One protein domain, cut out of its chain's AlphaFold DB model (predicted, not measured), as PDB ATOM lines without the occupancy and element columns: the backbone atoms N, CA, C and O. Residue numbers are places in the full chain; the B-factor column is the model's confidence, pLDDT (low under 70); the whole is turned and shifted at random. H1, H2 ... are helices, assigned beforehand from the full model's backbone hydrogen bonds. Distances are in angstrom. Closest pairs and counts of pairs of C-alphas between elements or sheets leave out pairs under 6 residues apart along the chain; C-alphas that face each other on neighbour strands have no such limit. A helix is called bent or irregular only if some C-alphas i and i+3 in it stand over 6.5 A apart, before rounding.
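Overview. This is residues 567 to 696 of the 852 residues of an uncharacterized protein of Bacteroidetes bacterium HGW-Bacteroidetes-4 (UniProt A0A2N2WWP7). Look first for a cluster of crossed helices: H1, H2 and H5 pack together in the middle, and the long H4 and the kinked H7 cover one side of them, meeting near residues 613 and 695. At one end of the longest axis sits the small H3, and at the other H6, which packs on H7 alone. The printed part has 130 residues with seven named helices, H1 to H7 in chain order, and no named strand; its class is all helix. It is compact, with a radius of gyration of the C-alphas of 14.5 A and spans of 44 by 29 by 25 A.

Arrangement. Begin with H4, residues 604 to 623, the longest helix. Its residues 607 to 614 touch residues 587 to 591 of H2, residues 580 to 591; the closest C-alphas, of Ala 590 and Lys 611, are 4.7 A apart, and the tilt of 68 degrees is only just steep. H2 also touches H5, residues 628 to 640, with its residues 583 to 588, closest at the C-alphas of Lys 585 and Ala 639, 4.3 A. H5 touches H1, residues 567 to 577, at a steep tilt of 40 degrees, the same way; the closest C-alphas are those of Arg 577 and Gly 638, 3.8 A. On H1 you find the most pairs with H7, residues 679 to 696: 29 pairs of C-alphas within 8 A, closest Gly 571 and Val 682, 3.6 A. H7 residues 692 to 696 touch H4, closest at the C-alphas of Arg 613 and Trp 695, 6.6 A. H6, residues 650 to 663, touches H7 residues 679 to 686, closest at the C-alphas of Leu 658 and Ala 679, 5.1 A. H3, residues 594 to 599, and H4 touch only at the corner, closest at the C-alphas of Ala 598 and Pro 604, 7.3 A. In H1, H4 and H6 every O i to N i+4 pair is within hydrogen-bond range; H2 has 3 of 8, with 6 of 9 O i to N i+3 pairs, H3 1 of 2, H5 8 of 9 and H7 12 of 14.

Along the chain. Find C-alpha 567 at (-18.512, -41.746, 29.407), where H1 begins. H4 runs 28.6 A from C-alpha 604 at (2.995, -37.600, 57.652) to C-alpha 623; H6 runs 20.0 A. H7 spans 23.2 A and ends at C-alpha 696, (-11.396, -40.970, 50.954), with a kink of 55 degrees near residue 687. H2 and H7 are irregular: C-alphas 581 and 584 are 8.3 A apart, and C-alphas 684 and 687 are 7.5 A apart.

Size, cuts and confidence. The two C-alphas farthest apart, of Asn 595 and Ala 663, are 44.2 A apart. The printed part has no cut, and H6 to H7 is the long link, residues 664 to 678. Mean pLDDT of the printed part is 74.8; residues 597, 600 and 641 to 680 are under 70.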
ATOM      1  N   ALA A 567     -17.557 -42.456  28.556       81.44
ATOM      2  CA  ALA A 567     -18.512 -41.746  29.407       81.44
ATOM      3  C   ALA A 567     -17.981 -41.586  30.833       81.44
ATOM      4  O   ALA A 567     -17.951 -40.485  31.380       81.44
ATOM      5  N   ILE A 568     -17.506 -42.689  31.415       82.12
ATOM      6  CA  ILE A 568     -17.026 -42.734  32.796       82.12
ATOM      7  C   ILE A 568     -15.741 -41.926  32.947       82.12
ATOM      8  O   ILE A 568     -15.609 -41.159  33.900       82.12
ATOM      9  N   ARG A 569     -14.794 -42.048  32.011       84.88
ATOM     10  CA  ARG A 569     -13.542 -41.284  32.025       84.88
ATOM     11  C   ARG A 569     -13.810 -39.781  32.019       84.88
ATOM     12  O   ARG A 569     -13.264 -39.061  32.860       84.88
ATOM     13  N   ASN A 570     -14.679 -39.314  31.125       81.19
ATOM     14  CA  ASN A 570     -15.023 -37.894  31.032       81.19
ATOM     15  C   ASN A 570     -15.817 -37.419  32.247       81.19
ATOM     16  O   ASN A 570     -15.504 -36.364  32.802       81.19
ATOM     17  N   GLY A 571     -16.751 -38.239  32.732       80.88
ATOM     18  CA  GLY A 571     -17.489 -37.976  33.960       80.88
ATOM     19  C   GLY A 571     -16.591 -37.840  35.183       80.88
ATOM     20  O   GLY A 571     -16.766 -36.923  35.982       80.88
ATOM     21  N   LEU A 572     -15.574 -38.700  35.312       84.69
ATOM     22  CA  LEU A 572     -14.579 -38.608  36.378       84.69
ATOM     23  C   LEU A 572     -13.769 -37.320  36.274       84.69
ATOM     24  O   LEU A 572     -13.637 -36.606  37.266       84.69
ATOM     25  N   LEU A 573     -13.240 -36.989  35.095       86.62
ATOM     26  CA  LEU A 573     -12.461 -35.764  34.916       86.62
ATOM     27  C   LEU A 573     -13.297 -34.501  35.173       86.62
ATOM     28  O   LEU A 573     -12.787 -33.546  35.767       86.62
ATOM     29  N   ALA A 574     -14.562 -34.489  34.754       82.12
ATOM     30  CA  ALA A 574     -15.502 -33.409  35.033       82.12
ATOM     31  C   ALA A 574     -15.784 -33.299  36.537       82.12
ATOM     32  O   ALA A 574     -15.637 -32.224  37.114       82.12
ATOM     33  N   ALA A 575     -16.068 -34.416  37.207       81.50
ATOM     34  CA  ALA A 575     -16.309 -34.449  38.646       81.50
ATOM     35  C   ALA A 575     -15.092 -34.014  39.477       81.50
ATOM     36  O   ALA A 575     -15.251 -33.324  40.487       81.50
ATOM     37  N   MET A 576     -13.872 -34.372  39.053       86.69
ATOM     38  CA  MET A 576     -12.641 -33.886  39.686       86.69
ATOM     39  C   MET A 576     -12.492 -32.375  39.511       86.69
ATOM     40  O   MET A 576     -12.213 -31.690  40.493       86.69
ATOM     41  N   ARG A 577     -12.732 -31.840  38.304       84.12
ATOM     42  CA  ARG A 577     -12.691 -30.390  38.055       84.12
ATOM     43  C   ARG A 577     -13.760 -29.637  38.848       84.12
ATOM     44  O   ARG A 577     -13.447 -28.607  39.415       84.12
ATOM     45  N   LEU A 578     -14.969 -30.178  38.971       79.31
ATOM     46  CA  LEU A 578     -16.043 -29.602  39.789       79.31
ATOM     47  C   LEU A 578     -15.837 -29.814  41.297       79.31
ATOM     48  O   LEU A 578     -16.637 -29.353  42.114       79.31
ATOM     49  N   ASN A 579     -14.780 -30.538  41.682       81.12
ATOM     50  CA  ASN A 579     -14.486 -30.920  43.058       81.12
ATOM     51  C   ASN A 579     -15.707 -31.547  43.762       81.12
ATOM     52  O   ASN A 579     -16.005 -31.271  44.928       81.12
ATOM     53  N   MET A 580     -16.416 -32.420  43.045       78.38
ATOM     54  CA  MET A 580     -17.580 -33.116  43.582       78.38
ATOM     55  C   MET A 580     -17.194 -33.891  44.846       78.38
ATOM     56  O   MET A 580     -16.141 -34.530  44.919       78.38
ATOM     57  N   PHE A 581     -18.037 -33.787  45.876       75.88
ATOM     58  CA  PHE A 581     -17.815 -34.378  47.202       75.88
ATOM     59  C   PHE A 581     -16.502 -33.965  47.898       75.88
ATOM     60  O   PHE A 581     -16.049 -34.648  48.819       75.88
ATOM     61  N   GLY A 582     -15.861 -32.876  47.460       79.75
ATOM     62  CA  GLY A 582     -14.573 -32.436  47.998       79.75
ATOM     63  C   GLY A 582     -13.402 -33.361  47.654       79.75
ATOM     64  O   GLY A 582     -12.367 -33.297  48.320       79.75
ATOM     65  N   ILE A 583     -13.554 -34.242  46.657       85.31
ATOM     66  CA  ILE A 583     -12.536 -35.237  46.298       85.31
ATOM     67  C   ILE A 583     -11.238 -34.553  45.863       85.31
ATOM     68  O   ILE A 583     -10.170 -34.888  46.377       85.31
ATOM     69  N   ALA A 584     -11.317 -33.568  44.969       84.62
ATOM     70  CA  ALA A 584     -10.139 -32.906  44.425       84.62
ATOM     71  C   ALA A 584      -9.380 -32.103  45.494       84.62
ATOM     72  O   ALA A 584      -8.159 -32.224  45.612       84.62
ATOM     73  N   LYS A 585     -10.102 -31.382  46.363       84.12
ATOM     74  CA  LYS A 585      -9.521 -30.675  47.517       84.12
ATOM     75  C   LYS A 585      -8.805 -31.603  48.490       84.12
ATOM     76  O   LYS A 585      -7.866 -31.157  49.140       84.12
ATOM     77  N   LYS A 586      -9.229 -32.863  48.614       85.25
ATOM     78  CA  LYS A 586      -8.515 -33.868  49.411       85.25
ATOM     79  C   LYS A 586      -7.318 -34.430  48.652       85.25
ATOM     80  O   LYS A 586      -6.224 -34.462  49.200       85.25
ATOM     81  N   LEU A 587      -7.504 -34.855  47.404       89.12
ATOM     82  CA  LEU A 587      -6.463 -35.525  46.621       89.12
ATOM     83  C   LEU A 587      -5.304 -34.610  46.219       89.12
ATOM     84  O   LEU A 587      -4.203 -35.118  46.035       89.12
ATOM     85  N   GLN A 588      -5.499 -33.288  46.138       85.62
ATOM     86  CA  GLN A 588      -4.419 -32.354  45.790       85.62
ATOM     87  C   GLN A 588      -3.177 -32.515  46.682       85.62
ATOM     88  O   GLN A 588      -2.053 -32.351  46.211       85.62
ATOM     89  N   TYR A 589      -3.363 -32.881  47.957       84.62
ATOM     90  CA  TYR A 589      -2.254 -32.999  48.897       84.62
ATOM     91  C   TYR A 589      -1.394 -34.240  48.649       84.62
ATOM     92  O   TYR A 589      -0.240 -34.259  49.057       84.62
ATOM     93  N   ALA A 590      -1.897 -35.242  47.917       86.94
ATOM     94  CA  ALA A 590      -1.094 -36.394  47.504       86.94
ATOM     95  C   ALA A 590       0.084 -35.993  46.597       86.94
ATOM     96  O   ALA A 590       1.057 -36.736  46.495       86.94
ATOM     97  N   PHE A 591       0.008 -34.819  45.959       85.50
ATOM     98  CA  PHE A 591       1.064 -34.284  45.103       85.50
ATOM     99  C   PHE A 591       2.124 -33.482  45.861       85.50
ATOM    100  O   PHE A 591       3.091 -33.050  45.232       85.50
ATOM    101  N   LEU A 592       1.959 -33.252  47.171       78.81
ATOM    102  CA  LEU A 592       2.960 -32.532  47.949       78.81
ATOM    103  C   LEU A 592       4.189 -33.421  48.218       78.81
ATOM    104  O   LEU A 592       4.054 -34.559  48.689       78.81
ATOM    105  N   PRO A 593       5.398 -32.883  47.990       78.56
ATOM    106  CA  PRO A 593       6.630 -33.423  48.546       78.56
ATOM    107  C   PRO A 593       6.582 -33.484  50.083       78.56
ATOM    108  O   PRO A 593       6.010 -32.599  50.727       78.56
ATOM    109  N   ASP A 594       7.195 -34.508  50.683       78.06
ATOM    110  CA  ASP A 594       7.116 -34.752  52.136       78.06
ATOM    111  C   ASP A 594       7.740 -33.612  52.964       78.06
ATOM    112  O   ASP A 594       7.221 -33.238  54.018       78.06
ATOM    113  N   ASN A 595       8.790 -32.976  52.439       75.62
ATOM    114  CA  ASN A 595       9.442 -31.813  53.047       75.62
ATOM    115  C   ASN A 595       8.544 -30.557  53.092       75.62
ATOM    116  O   ASN A 595       8.626 -29.770  54.035       75.62
ATOM    117  N   LEU A 596       7.670 -30.360  52.100       71.56
ATOM    118  CA  LEU A 596       6.717 -29.248  52.055       71.56
ATOM    119  C   LEU A 596       5.498 -29.525  52.937       71.56
ATOM    120  O   LEU A 596       4.994 -28.619  53.597       71.56
ATOM    121  N   ALA A 597       5.049 -30.775  53.011       69.62
ATOM    122  CA  ALA A 597       3.916 -31.149  53.849       69.62
ATOM    123  C   ALA A 597       4.181 -30.927  55.350       69.62
ATOM    124  O   ALA A 597       3.295 -30.448  56.065       69.62
ATOM    125  N   ALA A 598       5.414 -31.180  55.806       71.25
ATOM    126  CA  ALA A 598       5.841 -30.900  57.177       71.25
ATOM    127  C   ALA A 598       5.735 -29.403  57.532       71.25
ATOM    128  O   ALA A 598       5.247 -29.060  58.609       71.25
ATOM    129  N   LYS A 599       6.088 -28.502  56.600       73.38
ATOM    130  CA  LYS A 599       5.964 -27.041  56.781       73.38
ATOM    131  C   LYS A 599       4.510 -26.572  56.907       73.38
ATOM    132  O   LYS A 599       4.243 -25.559  57.548       73.38
ATOM    133  N   HIS A 600       3.561 -27.315  56.337       69.94
ATOM    134  CA  HIS A 600       2.131 -26.997  56.368       69.94
ATOM    135  C   HIS A 600       1.353 -27.721  57.482       69.94
ATOM    136  O   HIS A 600       0.123 -27.764  57.436       69.94
ATOM    137  N   ASN A 601       2.033 -28.266  58.502       80.06
ATOM    138  CA  ASN A 601       1.421 -29.012  59.613       80.06
ATOM    139  C   ASN A 601       0.552 -30.202  59.160       80.06
ATOM    140  O   ASN A 601      -0.432 -30.552  59.820       80.06
ATOM    141  N   ILE A 602       0.893 -30.822  58.030       78.81
ATOM    142  CA  ILE A 602       0.210 -32.021  57.545       78.81
ATOM    143  C   ILE A 602       0.796 -33.236  58.265       78.81
ATOM    144  O   ILE A 602       2.010 -33.372  58.410       78.81
ATOM    145  N   ASP A 603      -0.075 -34.118  58.739       84.62
ATOM    146  CA  ASP A 603       0.325 -35.365  59.376       84.62
ATOM    147  C   ASP A 603       1.006 -36.314  58.359       84.62
ATOM    148  O   ASP A 603       0.380 -36.658  57.348       84.62
ATOM    149  N   PRO A 604       2.259 -36.757  58.598       83.62
ATOM    150  CA  PRO A 604       2.995 -37.600  57.652       83.62
ATOM    151  C   PRO A 604       2.346 -38.962  57.375       83.62
ATOM    152  O   PRO A 604       2.365 -39.428  56.235       83.62
ATOM    153  N   GLN A 605       1.731 -39.597  58.380       85.88
ATOM    154  CA  GLN A 605       1.056 -40.887  58.199       85.88
ATOM    155  C   GLN A 605      -0.208 -40.715  57.359       85.88
ATOM    156  O   GLN A 605      -0.437 -41.461  56.403       85.88
ATOM    157  N   LYS A 606      -0.998 -39.672  57.640       84.88
ATOM    158  CA  LYS A 606      -2.187 -39.354  56.838       84.88
ATOM    159  C   LYS A 606      -1.829 -38.955  55.410       84.88
ATOM    160  O   LYS A 606      -2.582 -39.276  54.491       84.88
ATOM    161  N   LEU A 607      -0.698 -38.278  55.204       83.94
ATOM    162  CA  LEU A 607      -0.188 -37.957  53.872       83.94
ATOM    163  C   LEU A 607       0.208 -39.221  53.103       83.94
ATOM    164  O   LEU A 607      -0.179 -39.369  51.943       83.94
ATOM    165  N   ALA A 608       0.923 -40.152  53.740       88.31
ATOM    166  CA  ALA A 608       1.278 -41.433  53.134       88.31
ATOM    167  C   ALA A 608       0.029 -42.247  52.751       88.31
ATOM    168  O   ALA A 608      -0.064 -42.775  51.640       88.31
ATOM    169  N   ASP A 609      -0.982 -42.288  53.621       87.62
ATOM    170  CA  ASP A 609      -2.264 -42.933  53.332       87.62
ATOM    171  C   ASP A 609      -3.029 -42.253  52.196       87.62
ATOM    172  O   ASP A 609      -3.650 -42.923  51.366       87.62
ATOM    173  N   LEU A 610      -2.974 -40.924  52.120       86.12
ATOM    174  CA  LEU A 610      -3.568 -40.168  51.026       86.12
ATOM    175  C   LEU A 610      -2.857 -40.452  49.695       86.12
ATOM    176  O   LEU A 610      -3.538 -40.655  48.690       86.12
ATOM    177  N   LYS A 611      -1.520 -40.556  49.686       90.31
ATOM    178  CA  LYS A 611      -0.731 -40.982  48.515       90.31
ATOM    179  C   LYS A 611      -1.118 -42.396  48.060       90.31
ATOM    180  O   LYS A 611      -1.359 -42.608  46.872       90.31
ATOM    181  N   LYS A 612      -1.293 -43.344  48.992       89.56
ATOM    182  CA  LYS A 612      -1.792 -44.704  48.687       89.56
ATOM    183  C   LYS A 612      -3.204 -44.687  48.093       89.56
ATOM    184  O   LYS A 612      -3.494 -45.428  47.157       89.56
ATOM    185  N   ARG A 613      -4.101 -43.847  48.616       86.50
ATOM    186  CA  ARG A 613      -5.474 -43.704  48.095       86.50
ATOM    187  C   ARG A 613      -5.484 -43.043  46.717       86.50
ATOM    188  O   ARG A 613      -6.201 -43.523  45.846       86.50
ATOM    189  N   TYR A 614      -4.646 -42.032  46.483       88.81
ATOM    190  CA  TYR A 614      -4.431 -41.470  45.146       88.81
ATOM    191  C   TYR A 614      -3.940 -42.541  44.166       88.81
ATOM    192  O   TYR A 614      -4.485 -42.638  43.073       88.81
ATOM    193  N   ALA A 615      -3.005 -43.409  44.566       86.12
ATOM    194  CA  ALA A 615      -2.550 -44.512  43.718       86.12
ATOM    195  C   ALA A 615      -3.695 -45.466  43.316       86.12
ATOM    196  O   ALA A 615      -3.720 -45.937  42.181       86.12
ATOM    197  N   LYS A 616      -4.686 -45.702  44.191       83.94
ATOM    198  CA  LYS A 616      -5.903 -46.465  43.840       83.94
ATOM    199  C   LYS A 616      -6.774 -45.734  42.816       83.94
ATOM    200  O   LYS A 616      -7.216 -46.353  41.853       83.94
ATOM    201  N   VAL A 617      -6.994 -44.430  43.001       83.81
ATOM    202  CA  VAL A 617      -7.754 -43.592  42.051       83.81
ATOM    203  C   VAL A 617      -7.058 -43.548  40.691       83.81
ATOM    204  O   VAL A 617      -7.707 -43.729  39.667       83.81
ATOM    205  N   ARG A 618      -5.733 -43.385  40.687       85.50
ATOM    206  CA  ARG A 618      -4.901 -43.453  39.488       85.50
ATOM    207  C   ARG A 618      -5.029 -44.811  38.807       85.50
ATOM    208  O   ARG A 618      -5.336 -44.835  37.629       85.50
ATOM    209  N   LYS A 619      -4.866 -45.926  39.528       81.00
ATOM    210  CA  LYS A 619      -4.991 -47.275  38.949       81.00
ATOM    211  C   LYS A 619      -6.366 -47.499  38.310       81.00
ATOM    212  O   LYS A 619      -6.450 -48.106  37.249       81.00
ATOM    213  N   LEU A 620      -7.429 -46.996  38.937       79.81
ATOM    214  CA  LEU A 620      -8.777 -47.052  38.373       79.81
ATOM    215  C   LEU A 620      -8.886 -46.232  37.078       79.81
ATOM    216  O   LEU A 620      -9.425 -46.713  36.087       79.81
ATOM    217  N   PHE A 621      -8.354 -45.009  37.078       80.50
ATOM    218  CA  PHE A 621      -8.360 -44.142  35.899       80.50
ATOM    219  C   PHE A 621      -7.482 -44.694  34.765       80.50
ATOM    220  O   PHE A 621      -7.866 -44.626  33.602       80.50
ATOM    221  N   ASP A 622      -6.352 -45.318  35.101       77.88
ATOM    222  CA  ASP A 622      -5.482 -46.037  34.168       77.88
ATOM    223  C   ASP A 622      -6.205 -47.266  33.572       77.88
ATOM    224  O   ASP A 622      -5.987 -47.594  32.408       77.88
ATOM    225  N   GLY A 623      -7.090 -47.926  34.335       74.38
ATOM    226  CA  GLY A 623      -7.964 -49.008  33.855       74.38
ATOM    227  C   GLY A 623      -8.903 -48.542  32.741       74.38
ATOM    228  O   GLY A 623      -8.918 -49.135  31.664       74.38
ATOM    229  N   LEU A 624      -9.524 -47.372  32.931       76.31
ATOM    230  CA  LEU A 624     -10.286 -46.630  31.909       76.31
ATOM    231  C   LEU A 624      -9.414 -46.090  30.759       76.31
ATOM    232  O   LEU A 624      -9.883 -45.327  29.911       76.31
ATOM    233  N   GLN A 625      -8.128 -46.450  30.743       78.75
ATOM    234  CA  GLN A 625      -7.133 -46.004  29.774       78.75
ATOM    235  C   GLN A 625      -6.991 -44.484  29.755       78.75
ATOM    236  O   GLN A 625      -6.730 -43.878  28.713       78.75
ATOM    237  N   GLY A 626      -7.203 -43.873  30.919       78.69
ATOM    238  CA  GLY A 626      -7.029 -42.458  31.149       78.69
ATOM    239  C   GLY A 626      -5.561 -42.093  31.360       78.69
ATOM    240  O   GLY A 626      -4.785 -42.871  31.915       78.69
ATOM    241  N   LYS A 627      -5.149 -40.894  30.939       84.31
ATOM    242  CA  LYS A 627      -3.771 -40.421  31.176       84.31
ATOM    243  C   LYS A 627      -3.638 -39.745  32.544       84.31
ATOM    244  O   LYS A 627      -4.305 -38.746  32.810       84.31
ATOM    245  N   GLU A 628      -2.688 -40.192  33.374       86.88
ATOM    246  CA  GLU A 628      -2.441 -39.617  34.714       86.88
ATOM    247  C   GLU A 628      -2.290 -38.086  34.698       86.88
ATOM    248  O   GLU A 628      -2.818 -37.400  35.573       86.88
ATOM    249  N   LYS A 629      -1.618 -37.524  33.683       87.12
ATOM    250  CA  LYS A 629      -1.455 -36.067  33.538       87.12
ATOM    251  C   LYS A 629      -2.798 -35.319  33.526       87.12
ATOM    252  O   LYS A 629      -2.905 -34.241  34.110       87.12
ATOM    253  N   ASN A 630      -3.826 -35.906  32.913       85.56
ATOM    254  CA  ASN A 630      -5.149 -35.305  32.779       85.56
ATOM    255  C   ASN A 630      -5.928 -35.434  34.089       85.56
ATOM    256  O   ASN A 630      -6.519 -34.451  34.535       85.56
ATOM    257  N   LEU A 631      -5.826 -36.583  34.766       87.44
ATOM    258  CA  LEU A 631      -6.364 -36.770  36.115       87.44
ATOM    259  C   LEU A 631      -5.750 -35.774  37.110       87.44
ATOM    260  O   LEU A 631      -6.474 -35.084  37.828       87.44
ATOM    261  N   ARG A 632      -4.416 -35.648  37.122       89.50
ATOM    262  CA  ARG A 632      -3.693 -34.692  37.972       89.50
ATOM    263  C   ARG A 632      -4.118 -33.257  37.682       89.50
ATOM    264  O   ARG A 632      -4.401 -32.508  38.615       89.50
ATOM    265  N   SER A 633      -4.196 -32.880  36.406       86.50
ATOM    266  CA  SER A 633      -4.660 -31.553  35.987       86.50
ATOM    267  C   SER A 633      -6.088 -31.272  36.466       86.50
ATOM    268  O   SER A 633      -6.341 -30.224  37.059       86.50
ATOM    269  N   ALA A 634      -7.007 -32.227  36.297       86.75
ATOM    270  CA  ALA A 634      -8.392 -32.101  36.739       86.75
ATOM    271  C   ALA A 634      -8.505 -31.920  38.262       86.75
ATOM    272  O   ALA A 634      -9.227 -31.033  38.716       86.75
ATOM    273  N   ILE A 635      -7.744 -32.693  39.046       87.38
ATOM    274  CA  ILE A 635      -7.703 -32.573  40.512       87.38
ATOM    275  C   ILE A 635      -7.161 -31.201  40.937       87.38
ATOM    276  O   ILE A 635      -7.765 -30.530  41.771       87.38
ATOM    277  N   LEU A 636      -6.037 -30.758  40.370       86.56
ATOM    278  CA  LEU A 636      -5.434 -29.473  40.737       86.56
ATOM    279  C   LEU A 636      -6.319 -28.283  40.350       86.56
ATOM    280  O   LEU A 636      -6.405 -27.317  41.107       86.56
ATOM    281  N   LYS A 637      -6.994 -28.347  39.196       85.81
ATOM    282  CA  LYS A 637      -7.963 -27.326  38.778       85.81
ATOM    283  C   LYS A 637      -9.165 -27.297  39.717       85.81
ATOM    284  O   LYS A 637      -9.509 -26.229  40.214       85.81
ATOM    285  N   GLY A 638      -9.755 -28.451  40.022       83.94
ATOM    286  CA  GLY A 638     -10.935 -28.491  40.882       83.94
ATOM    287  C   GLY A 638     -10.667 -28.124  42.330       83.94
ATOM    288  O   GLY A 638     -11.505 -27.497  42.974       83.94
ATOM    289  N   ALA A 639      -9.470 -28.402  42.842       81.62
ATOM    290  CA  ALA A 639      -9.088 -27.959  44.175       81.62
ATOM    291  C   ALA A 639      -9.126 -26.426  44.347       81.62
ATOM    292  O   ALA A 639      -9.399 -25.948  45.449       81.62
ATOM    293  N   LYS A 640      -8.903 -25.671  43.260       79.69
ATOM    294  CA  LYS A 640      -8.953 -24.200  43.227       79.69
ATOM    295  C   LYS A 640     -10.370 -23.638  43.060       79.69
ATOM    296  O   LYS A 640     -10.576 -22.457  43.319       79.69
ATOM    297  N   GLN A 641     -11.345 -24.448  42.639       69.75
ATOM    298  CA  GLN A 641     -12.705 -23.981  42.370       69.75
ATOM    299  C   GLN A 641     -13.564 -23.879  43.646       69.75
ATOM    300  O   GLN A 641     -13.454 -24.676  44.591       69.75
ATOM    301  N   LYS A 642     -14.479 -22.898  43.663       65.00
ATOM    302  CA  LYS A 642     -15.613 -22.881  44.598       65.00
ATOM    303  C   LYS A 642     -16.609 -23.941  44.127       65.00
ATOM    304  O   LYS A 642     -17.226 -23.788  43.083       65.00
ATOM    305  N   SER A 643     -16.720 -25.036  44.872       61.59
ATOM    306  CA  SER A 643     -17.588 -26.158  44.510       61.59
ATOM    307  C   SER A 643     -18.974 -26.007  45.143       61.59
ATOM    308  O   SER A 643     -19.032 -25.807  46.361       61.59
ATOM    309  N   PRO A 644     -20.065 -26.183  44.376       64.19
ATOM    310  CA  PRO A 644     -21.391 -26.427  44.932       64.19
ATOM    311  C   PRO A 644     -21.377 -27.609  45.908       64.19
ATOM    312  O   PRO A 644     -20.585 -28.546  45.754       64.19
ATOM    313  N   ASP A 645     -22.268 -27.602  46.901       66.19
ATOM    314  CA  ASP A 645     -22.402 -28.756  47.788       66.19
ATOM    315  C   ASP A 645     -23.196 -29.881  47.102       66.19
ATOM    316  O   ASP A 645     -24.427 -29.893  47.067       66.19
ATOM    317  N   PHE A 646     -22.464 -30.835  46.524       64.75
ATOM    318  CA  PHE A 646     -23.018 -32.057  45.932       64.75
ATOM    319  C   PHE A 646     -23.256 -33.171  46.961       64.75
ATOM    320  O   PHE A 646     -23.820 -34.210  46.623       64.75
ATOM    321  N   SER A 647     -22.811 -33.005  48.211       58.53
ATOM    322  CA  SER A 647     -22.819 -34.087  49.199       58.53
ATOM    323  C   SER A 647     -24.206 -34.412  49.755       58.53
ATOM    324  O   SER A 647     -24.420 -35.546  50.182       58.53
ATOM    325  N   VAL A 648     -25.135 -33.458  49.669       55.00
ATOM    326  CA  VAL A 648     -26.495 -33.529  50.230       55.00
ATOM    327  C   VAL A 648     -27.589 -33.837  49.198       55.00
ATOM    328  O   VAL A 648     -28.738 -34.034  49.571       55.00
ATOM    329  N   LYS A 649     -27.260 -33.893  47.900       55.97
ATOM    330  CA  LYS A 649     -28.266 -33.841  46.818       55.97
ATOM    331  C   LYS A 649     -28.768 -35.197  46.296       55.97
ATOM    332  O   LYS A 649     -29.694 -35.225  45.492       55.97
ATOM    333  N   GLY A 650     -28.183 -36.320  46.726       54.12
ATOM    334  CA  GLY A 650     -28.485 -37.644  46.151       54.12
ATOM    335  C   GLY A 650     -28.161 -37.738  44.647       54.12
ATOM    336  O   GLY A 650     -27.765 -36.757  44.026       54.12
ATOM    337  N   VAL A 651     -28.304 -38.919  44.032       52.50
ATOM    338  CA  VAL A 651     -27.950 -39.116  42.603       52.50
ATOM    339  C   VAL A 651     -28.814 -38.244  41.681       52.50
ATOM    340  O   VAL A 651     -28.279 -37.546  40.825       52.50
ATOM    341  N   HIS A 652     -30.127 -38.194  41.918       53.03
ATOM    342  CA  HIS A 652     -31.064 -37.399  41.118       53.03
ATOM    343  C   HIS A 652     -30.805 -35.886  41.227       53.03
ATOM    344  O   HIS A 652     -30.769 -35.195  40.212       53.03
ATOM    345  N   GLY A 653     -30.541 -35.362  42.430       57.91
ATOM    346  CA  GLY A 653     -30.239 -33.938  42.612       57.91
ATOM    347  C   GLY A 653     -28.840 -33.539  42.127       57.91
ATOM    348  O   GLY A 653     -28.618 -32.377  41.786       57.91
ATOM    349  N   ILE A 654     -27.898 -34.485  42.053       61.69
ATOM    350  CA  ILE A 654     -26.609 -34.281  41.377       61.69
ATOM    351  C   ILE A 654     -26.830 -34.136  39.871       61.69
ATOM    352  O   ILE A 654     -26.335 -33.171  39.297       61.69
ATOM    353  N   VAL A 655     -27.588 -35.044  39.249       63.06
ATOM    354  CA  VAL A 655     -27.887 -34.991  37.808       63.06
ATOM    355  C   VAL A 655     -28.630 -33.705  37.451       63.06
ATOM    356  O   VAL A 655     -28.181 -32.996  36.557       63.06
ATOM    357  N   ALA A 656     -29.674 -33.334  38.198       61.44
ATOM    358  CA  ALA A 656     -30.407 -32.086  37.973       61.44
ATOM    359  C   ALA A 656     -29.514 -30.840  38.133       61.44
ATOM    360  O   ALA A 656     -29.564 -29.914  37.326       61.44
ATOM    361  N   GLY A 657     -28.640 -30.826  39.147       64.19
ATOM    362  CA  GLY A 657     -27.670 -29.744  39.331       64.19
ATOM    363  C   GLY A 657     -26.659 -29.643  38.186       64.19
ATOM    364  O   GLY A 657     -26.286 -28.541  37.800       64.19
ATOM    365  N   LEU A 658     -26.235 -30.777  37.623       65.12
ATOM    366  CA  LEU A 658     -25.329 -30.824  36.475       65.12
ATOM    367  C   LEU A 658     -26.027 -30.418  35.179       65.12
ATOM    368  O   LEU A 658     -25.441 -29.675  34.408       65.12
ATOM    369  N   GLN A 659     -27.278 -30.829  34.965       67.44
ATOM    370  CA  GLN A 659     -28.088 -30.374  33.832       67.44
ATOM    371  C   GLN A 659     -28.290 -28.856  33.868       67.44
ATOM    372  O   GLN A 659     -28.176 -28.200  32.839       67.44
ATOM    373  N   GLY A 660     -28.489 -28.273  35.055       65.31
ATOM    374  CA  GLY A 660     -28.515 -26.818  35.224       65.31
ATOM    375  C   GLY A 660     -27.192 -26.147  34.838       65.31
ATOM    376  O   GLY A 660     -27.205 -25.126  34.161       65.31
ATOM    377  N   LEU A 661     -26.047 -26.738  35.211       65.50
ATOM    378  CA  LEU A 661     -24.715 -26.261  34.801       65.50
ATOM    379  C   LEU A 661     -24.451 -26.447  33.294       65.50
ATOM    380  O   LEU A 661     -23.664 -25.702  32.712       65.50
ATOM    381  N   GLU A 662     -25.081 -27.445  32.677       65.38
ATOM    382  CA  GLU A 662     -24.992 -27.739  31.243       65.38
ATOM    383  C   GLU A 662     -25.788 -26.711  30.443       65.38
ATOM    384  O   GLU A 662     -25.254 -26.121  29.507       65.38
ATOM    385  N   ALA A 663     -27.015 -26.422  30.883       64.06
ATOM    386  CA  ALA A 663     -27.907 -25.441  30.272       64.06
ATOM    387  C   ALA A 663     -27.316 -24.021  30.249       64.06
ATOM    388  O   ALA A 663     -27.555 -23.271  29.309       64.06
ATOM    389  N   ILE A 664     -26.510 -23.658  31.253       63.72
ATOM    390  CA  ILE A 664     -25.828 -22.352  31.320       63.72
ATOM    391  C   ILE A 664     -24.406 -22.376  30.737       63.72
ATOM    392  O   ILE A 664     -23.646 -21.433  30.941       63.72
ATOM    393  N   GLY A 665     -23.998 -23.463  30.074       59.72
ATOM    394  CA  GLY A 665     -22.700 -23.573  29.398       59.72
ATOM    395  C   GLY A 665     -21.474 -23.738  30.308       59.72
ATOM    396  O   GLY A 665     -20.383 -24.009  29.809       59.72
ATOM    397  N   GLN A 666     -21.620 -23.678  31.636       64.62
ATOM    398  CA  GLN A 666     -20.496 -23.789  32.580       64.62
ATOM    399  C   GLN A 666     -19.753 -25.130  32.489       64.62
ATOM    400  O   GLN A 666     -18.546 -25.188  32.722       64.62
ATOM    401  N   LEU A 667     -20.440 -26.221  32.131       63.41
ATOM    402  CA  LEU A 667     -19.794 -27.520  31.890       63.41
ATOM    403  C   LEU A 667     -18.907 -27.514  30.630       63.41
ATOM    404  O   LEU A 667     -17.851 -28.151  30.625       63.41
ATOM    405  N   ALA A 668     -19.285 -26.760  29.593       57.56
ATOM    406  CA  ALA A 668     -18.487 -26.607  28.375       57.56
ATOM    407  C   ALA A 668     -17.222 -25.760  28.623       57.56
ATOM    408  O   ALA A 668     -16.149 -26.071  28.097       57.56
ATOM    409  N   GLU A 669     -17.312 -24.757  29.501       57.66
ATOM    410  CA  GLU A 669     -16.196 -23.888  29.910       57.66
ATOM    411  C   GLU A 669     -15.123 -24.594  30.760       57.66
ATOM    412  O   GLU A 669     -14.009 -24.087  30.913       57.66
ATOM    413  N   LEU A 670     -15.385 -25.809  31.265       60.00
ATOM    414  CA  LEU A 670     -14.412 -26.578  32.058       60.00
ATOM    415  C   LEU A 670     -13.146 -26.994  31.288       60.00
ATOM    416  O   LEU A 670     -12.210 -27.511  31.912       60.00
ATOM    417  N   GLY A 671     -13.094 -26.736  29.975       48.50
ATOM    418  CA  GLY A 671     -11.875 -26.578  29.182       48.50
ATOM    419  C   GLY A 671     -10.997 -27.831  29.041       48.50
ATOM    420  O   GLY A 671     -10.534 -28.432  30.016       48.50
ATOM    421  N   SER A 672     -10.688 -28.178  27.787       48.62
ATOM    422  CA  SER A 672      -9.850 -29.314  27.347       48.62
ATOM    423  C   SER A 672     -10.438 -30.722  27.531       48.62
ATOM    424  O   SER A 672      -9.707 -31.702  27.410       48.62
ATOM    425  N   LEU A 673     -11.728 -30.843  27.849       50.88
ATOM    426  CA  LEU A 673     -12.410 -32.138  27.993       50.88
ATOM    427  C   LEU A 673     -12.915 -32.727  26.675       50.88
ATOM    428  O   LEU A 673     -13.365 -33.862  26.679       50.88
ATOM    429  N   GLY A 674     -12.817 -31.982  25.568       46.44
ATOM    430  CA  GLY A 674     -13.325 -32.404  24.265       46.44
ATOM    431  C   GLY A 674     -14.809 -32.755  24.334       46.44
ATOM    432  O   GLY A 674     -15.137 -33.916  24.470       46.44
ATOM    433  N   VAL A 675     -15.700 -31.763  24.256       44.84
ATOM    434  CA  VAL A 675     -17.155 -31.906  23.991       44.84
ATOM    435  C   VAL A 675     -17.967 -32.871  24.905       44.84
ATOM    436  O   VAL A 675     -19.175 -32.972  24.733       44.84
ATOM    437  N   ALA A 676     -17.376 -33.557  25.893       51.44
ATOM    438  CA  ALA A 676     -17.989 -34.730  26.537       51.44
ATOM    439  C   ALA A 676     -18.071 -34.685  28.074       51.44
ATOM    440  O   ALA A 676     -18.356 -35.703  28.695       51.44
ATOM    441  N   ALA A 677     -17.856 -33.531  28.711       58.69
ATOM    442  CA  ALA A 677     -18.191 -33.342  30.125       58.69
ATOM    443  C   ALA A 677     -19.654 -32.909  30.266       58.69
ATOM    444  O   ALA A 677     -19.945 -31.763  30.583       58.69
ATOM    445  N   THR A 678     -20.567 -33.826  29.969       66.44
ATOM    446  CA  THR A 678     -22.023 -33.628  30.051       66.44
ATOM    447  C   THR A 678     -22.568 -34.171  31.370       66.44
ATOM    448  O   THR A 678     -21.917 -35.011  32.011       66.44
ATOM    449  N   ALA A 679     -23.777 -33.772  31.773       66.50
ATOM    450  CA  ALA A 679     -24.445 -34.359  32.937       66.50
ATOM    451  C   ALA A 679     -24.561 -35.891  32.814       66.50
ATOM    452  O   ALA A 679     -24.370 -36.614  33.792       66.50
ATOM    453  N   ALA A 680     -24.762 -36.381  31.589       68.12
ATOM    454  CA  ALA A 680     -24.741 -37.791  31.212       68.12
ATOM    455  C   ALA A 680     -23.427 -38.510  31.567       68.12
ATOM    456  O   ALA A 680     -23.442 -39.549  32.228       68.12
ATOM    457  N   SER A 681     -22.282 -37.947  31.165       72.38
ATOM    458  CA  SER A 681     -20.959 -38.525  31.444       72.38
ATOM    459  C   SER A 681     -20.679 -38.609  32.949       72.38
ATOM    460  O   SER A 681     -20.225 -39.633  33.460       72.38
ATOM    461  N   VAL A 682     -21.028 -37.560  33.701       72.31
ATOM    462  CA  VAL A 682     -20.882 -37.533  35.161       72.31
ATOM    463  C   VAL A 682     -21.845 -38.521  35.817       72.31
ATOM    464  O   VAL A 682     -21.445 -39.216  36.751       72.31
ATOM    465  N   GLY A 683     -23.066 -38.643  35.286       74.06
ATOM    466  CA  GLY A 683     -24.044 -39.675  35.628       74.06
ATOM    467  C   GLY A 683     -23.465 -41.084  35.498       74.06
ATOM    468  O   GLY A 683     -23.515 -41.856  36.454       74.06
ATOM    469  N   ALA A 684     -22.819 -41.389  34.368       75.00
ATOM    470  CA  ALA A 684     -22.129 -42.659  34.141       75.00
ATOM    471  C   ALA A 684     -21.029 -42.933  35.179       75.00
ATOM    472  O   ALA A 684     -20.853 -44.065  35.625       75.00
ATOM    473  N   ALA A 685     -20.320 -41.889  35.618       77.00
ATOM    474  CA  ALA A 685     -19.256 -41.994  36.610       77.00
ATOM    475  C   ALA A 685     -19.744 -42.057  38.072       77.00
ATOM    476  O   ALA A 685     -18.923 -42.285  38.960       77.00
ATOM    477  N   THR A 686     -21.035 -41.861  38.366       71.44
ATOM    478  CA  THR A 686     -21.545 -41.720  39.750       71.44
ATOM    479  C   THR A 686     -21.188 -42.888  40.671       71.44
ATOM    480  O   THR A 686     -20.705 -42.648  41.780       71.44
ATOM    481  N   GLY A 687     -21.343 -44.137  40.219       72.19
ATOM    482  CA  GLY A 687     -20.974 -45.319  41.007       72.19
ATOM    483  C   GLY A 687     -19.470 -45.389  41.305       72.19
ATOM    484  O   GLY A 687     -19.032 -45.646  42.431       72.19
ATOM    485  N   VAL A 688     -18.650 -45.025  40.318       75.69
ATOM    486  CA  VAL A 688     -17.193 -44.928  40.479       75.69
ATOM    487  C   VAL A 688     -16.817 -43.796  41.442       75.69
ATOM    488  O   VAL A 688     -15.968 -43.975  42.316       75.69
ATOM    489  N   LEU A 689     -17.480 -42.642  41.351       72.94
ATOM    490  CA  LEU A 689     -17.285 -41.506  42.256       72.94
ATOM    491  C   LEU A 689     -17.670 -41.848  43.696       72.94
ATOM    492  O   LEU A 689     -16.962 -41.450  44.623       72.94
ATOM    493  N   ALA A 690     -18.741 -42.618  43.898       72.88
ATOM    494  CA  ALA A 690     -19.127 -43.121  45.211       72.88
ATOM    495  C   ALA A 690     -18.032 -44.025  45.804       72.88
ATOM    496  O   ALA A 690     -17.674 -43.875  46.978       72.88
ATOM    497  N   LYS A 691     -17.422 -44.893  44.985       74.25
ATOM    498  CA  LYS A 691     -16.281 -45.724  45.400       74.25
ATOM    499  C   LYS A 691     -15.041 -44.891  45.739       74.25
ATOM    500  O   LYS A 691     -14.405 -45.124  46.764       74.25
ATOM    501  N   ILE A 692     -14.719 -43.875  44.938       79.94
ATOM    502  CA  ILE A 692     -13.611 -42.951  45.233       79.94
ATOM    503  C   ILE A 692     -13.880 -42.187  46.537       79.94
ATOM    504  O   ILE A 692     -12.987 -42.044  47.374       79.94
ATOM    505  N   LYS A 693     -15.118 -41.729  46.753       77.31
ATOM    506  CA  LYS A 693     -15.530 -41.061  47.991       77.31
ATOM    507  C   LYS A 693     -15.344 -41.980  49.200       77.31
ATOM    508  O   LYS A 693     -14.768 -41.530  50.190       77.31
ATOM    509  N   SER A 694     -15.760 -43.247  49.129       76.31
ATOM    510  CA  SER A 694     -15.580 -44.202  50.235       76.31
ATOM    511  C   SER A 694     -14.102 -44.496  50.509       76.31
ATOM    512  O   SER A 694     -13.683 -44.544  51.666       76.31
ATOM    513  N   TRP A 695     -13.257 -44.543  49.473       81.31
ATOM    514  CA  TRP A 695     -11.803 -44.591  49.649       81.31
ATOM    515  C   TRP A 695     -11.221 -43.343  50.306       81.31
ATOM    516  O   TRP A 695     -10.100 -43.416  50.785       81.31
ATOM    517  N   LEU A 696     -11.908 -42.206  50.348       80.56
ATOM    518  CA  LEU A 696     -11.396 -40.970  50.954       80.56
ATOM    519  C   LEU A 696     -12.074 -40.611  52.279       80.56
ATOM    520  O   LEU A 696     -11.585 -39.728  52.984       80.56
TER     521      LEU A 696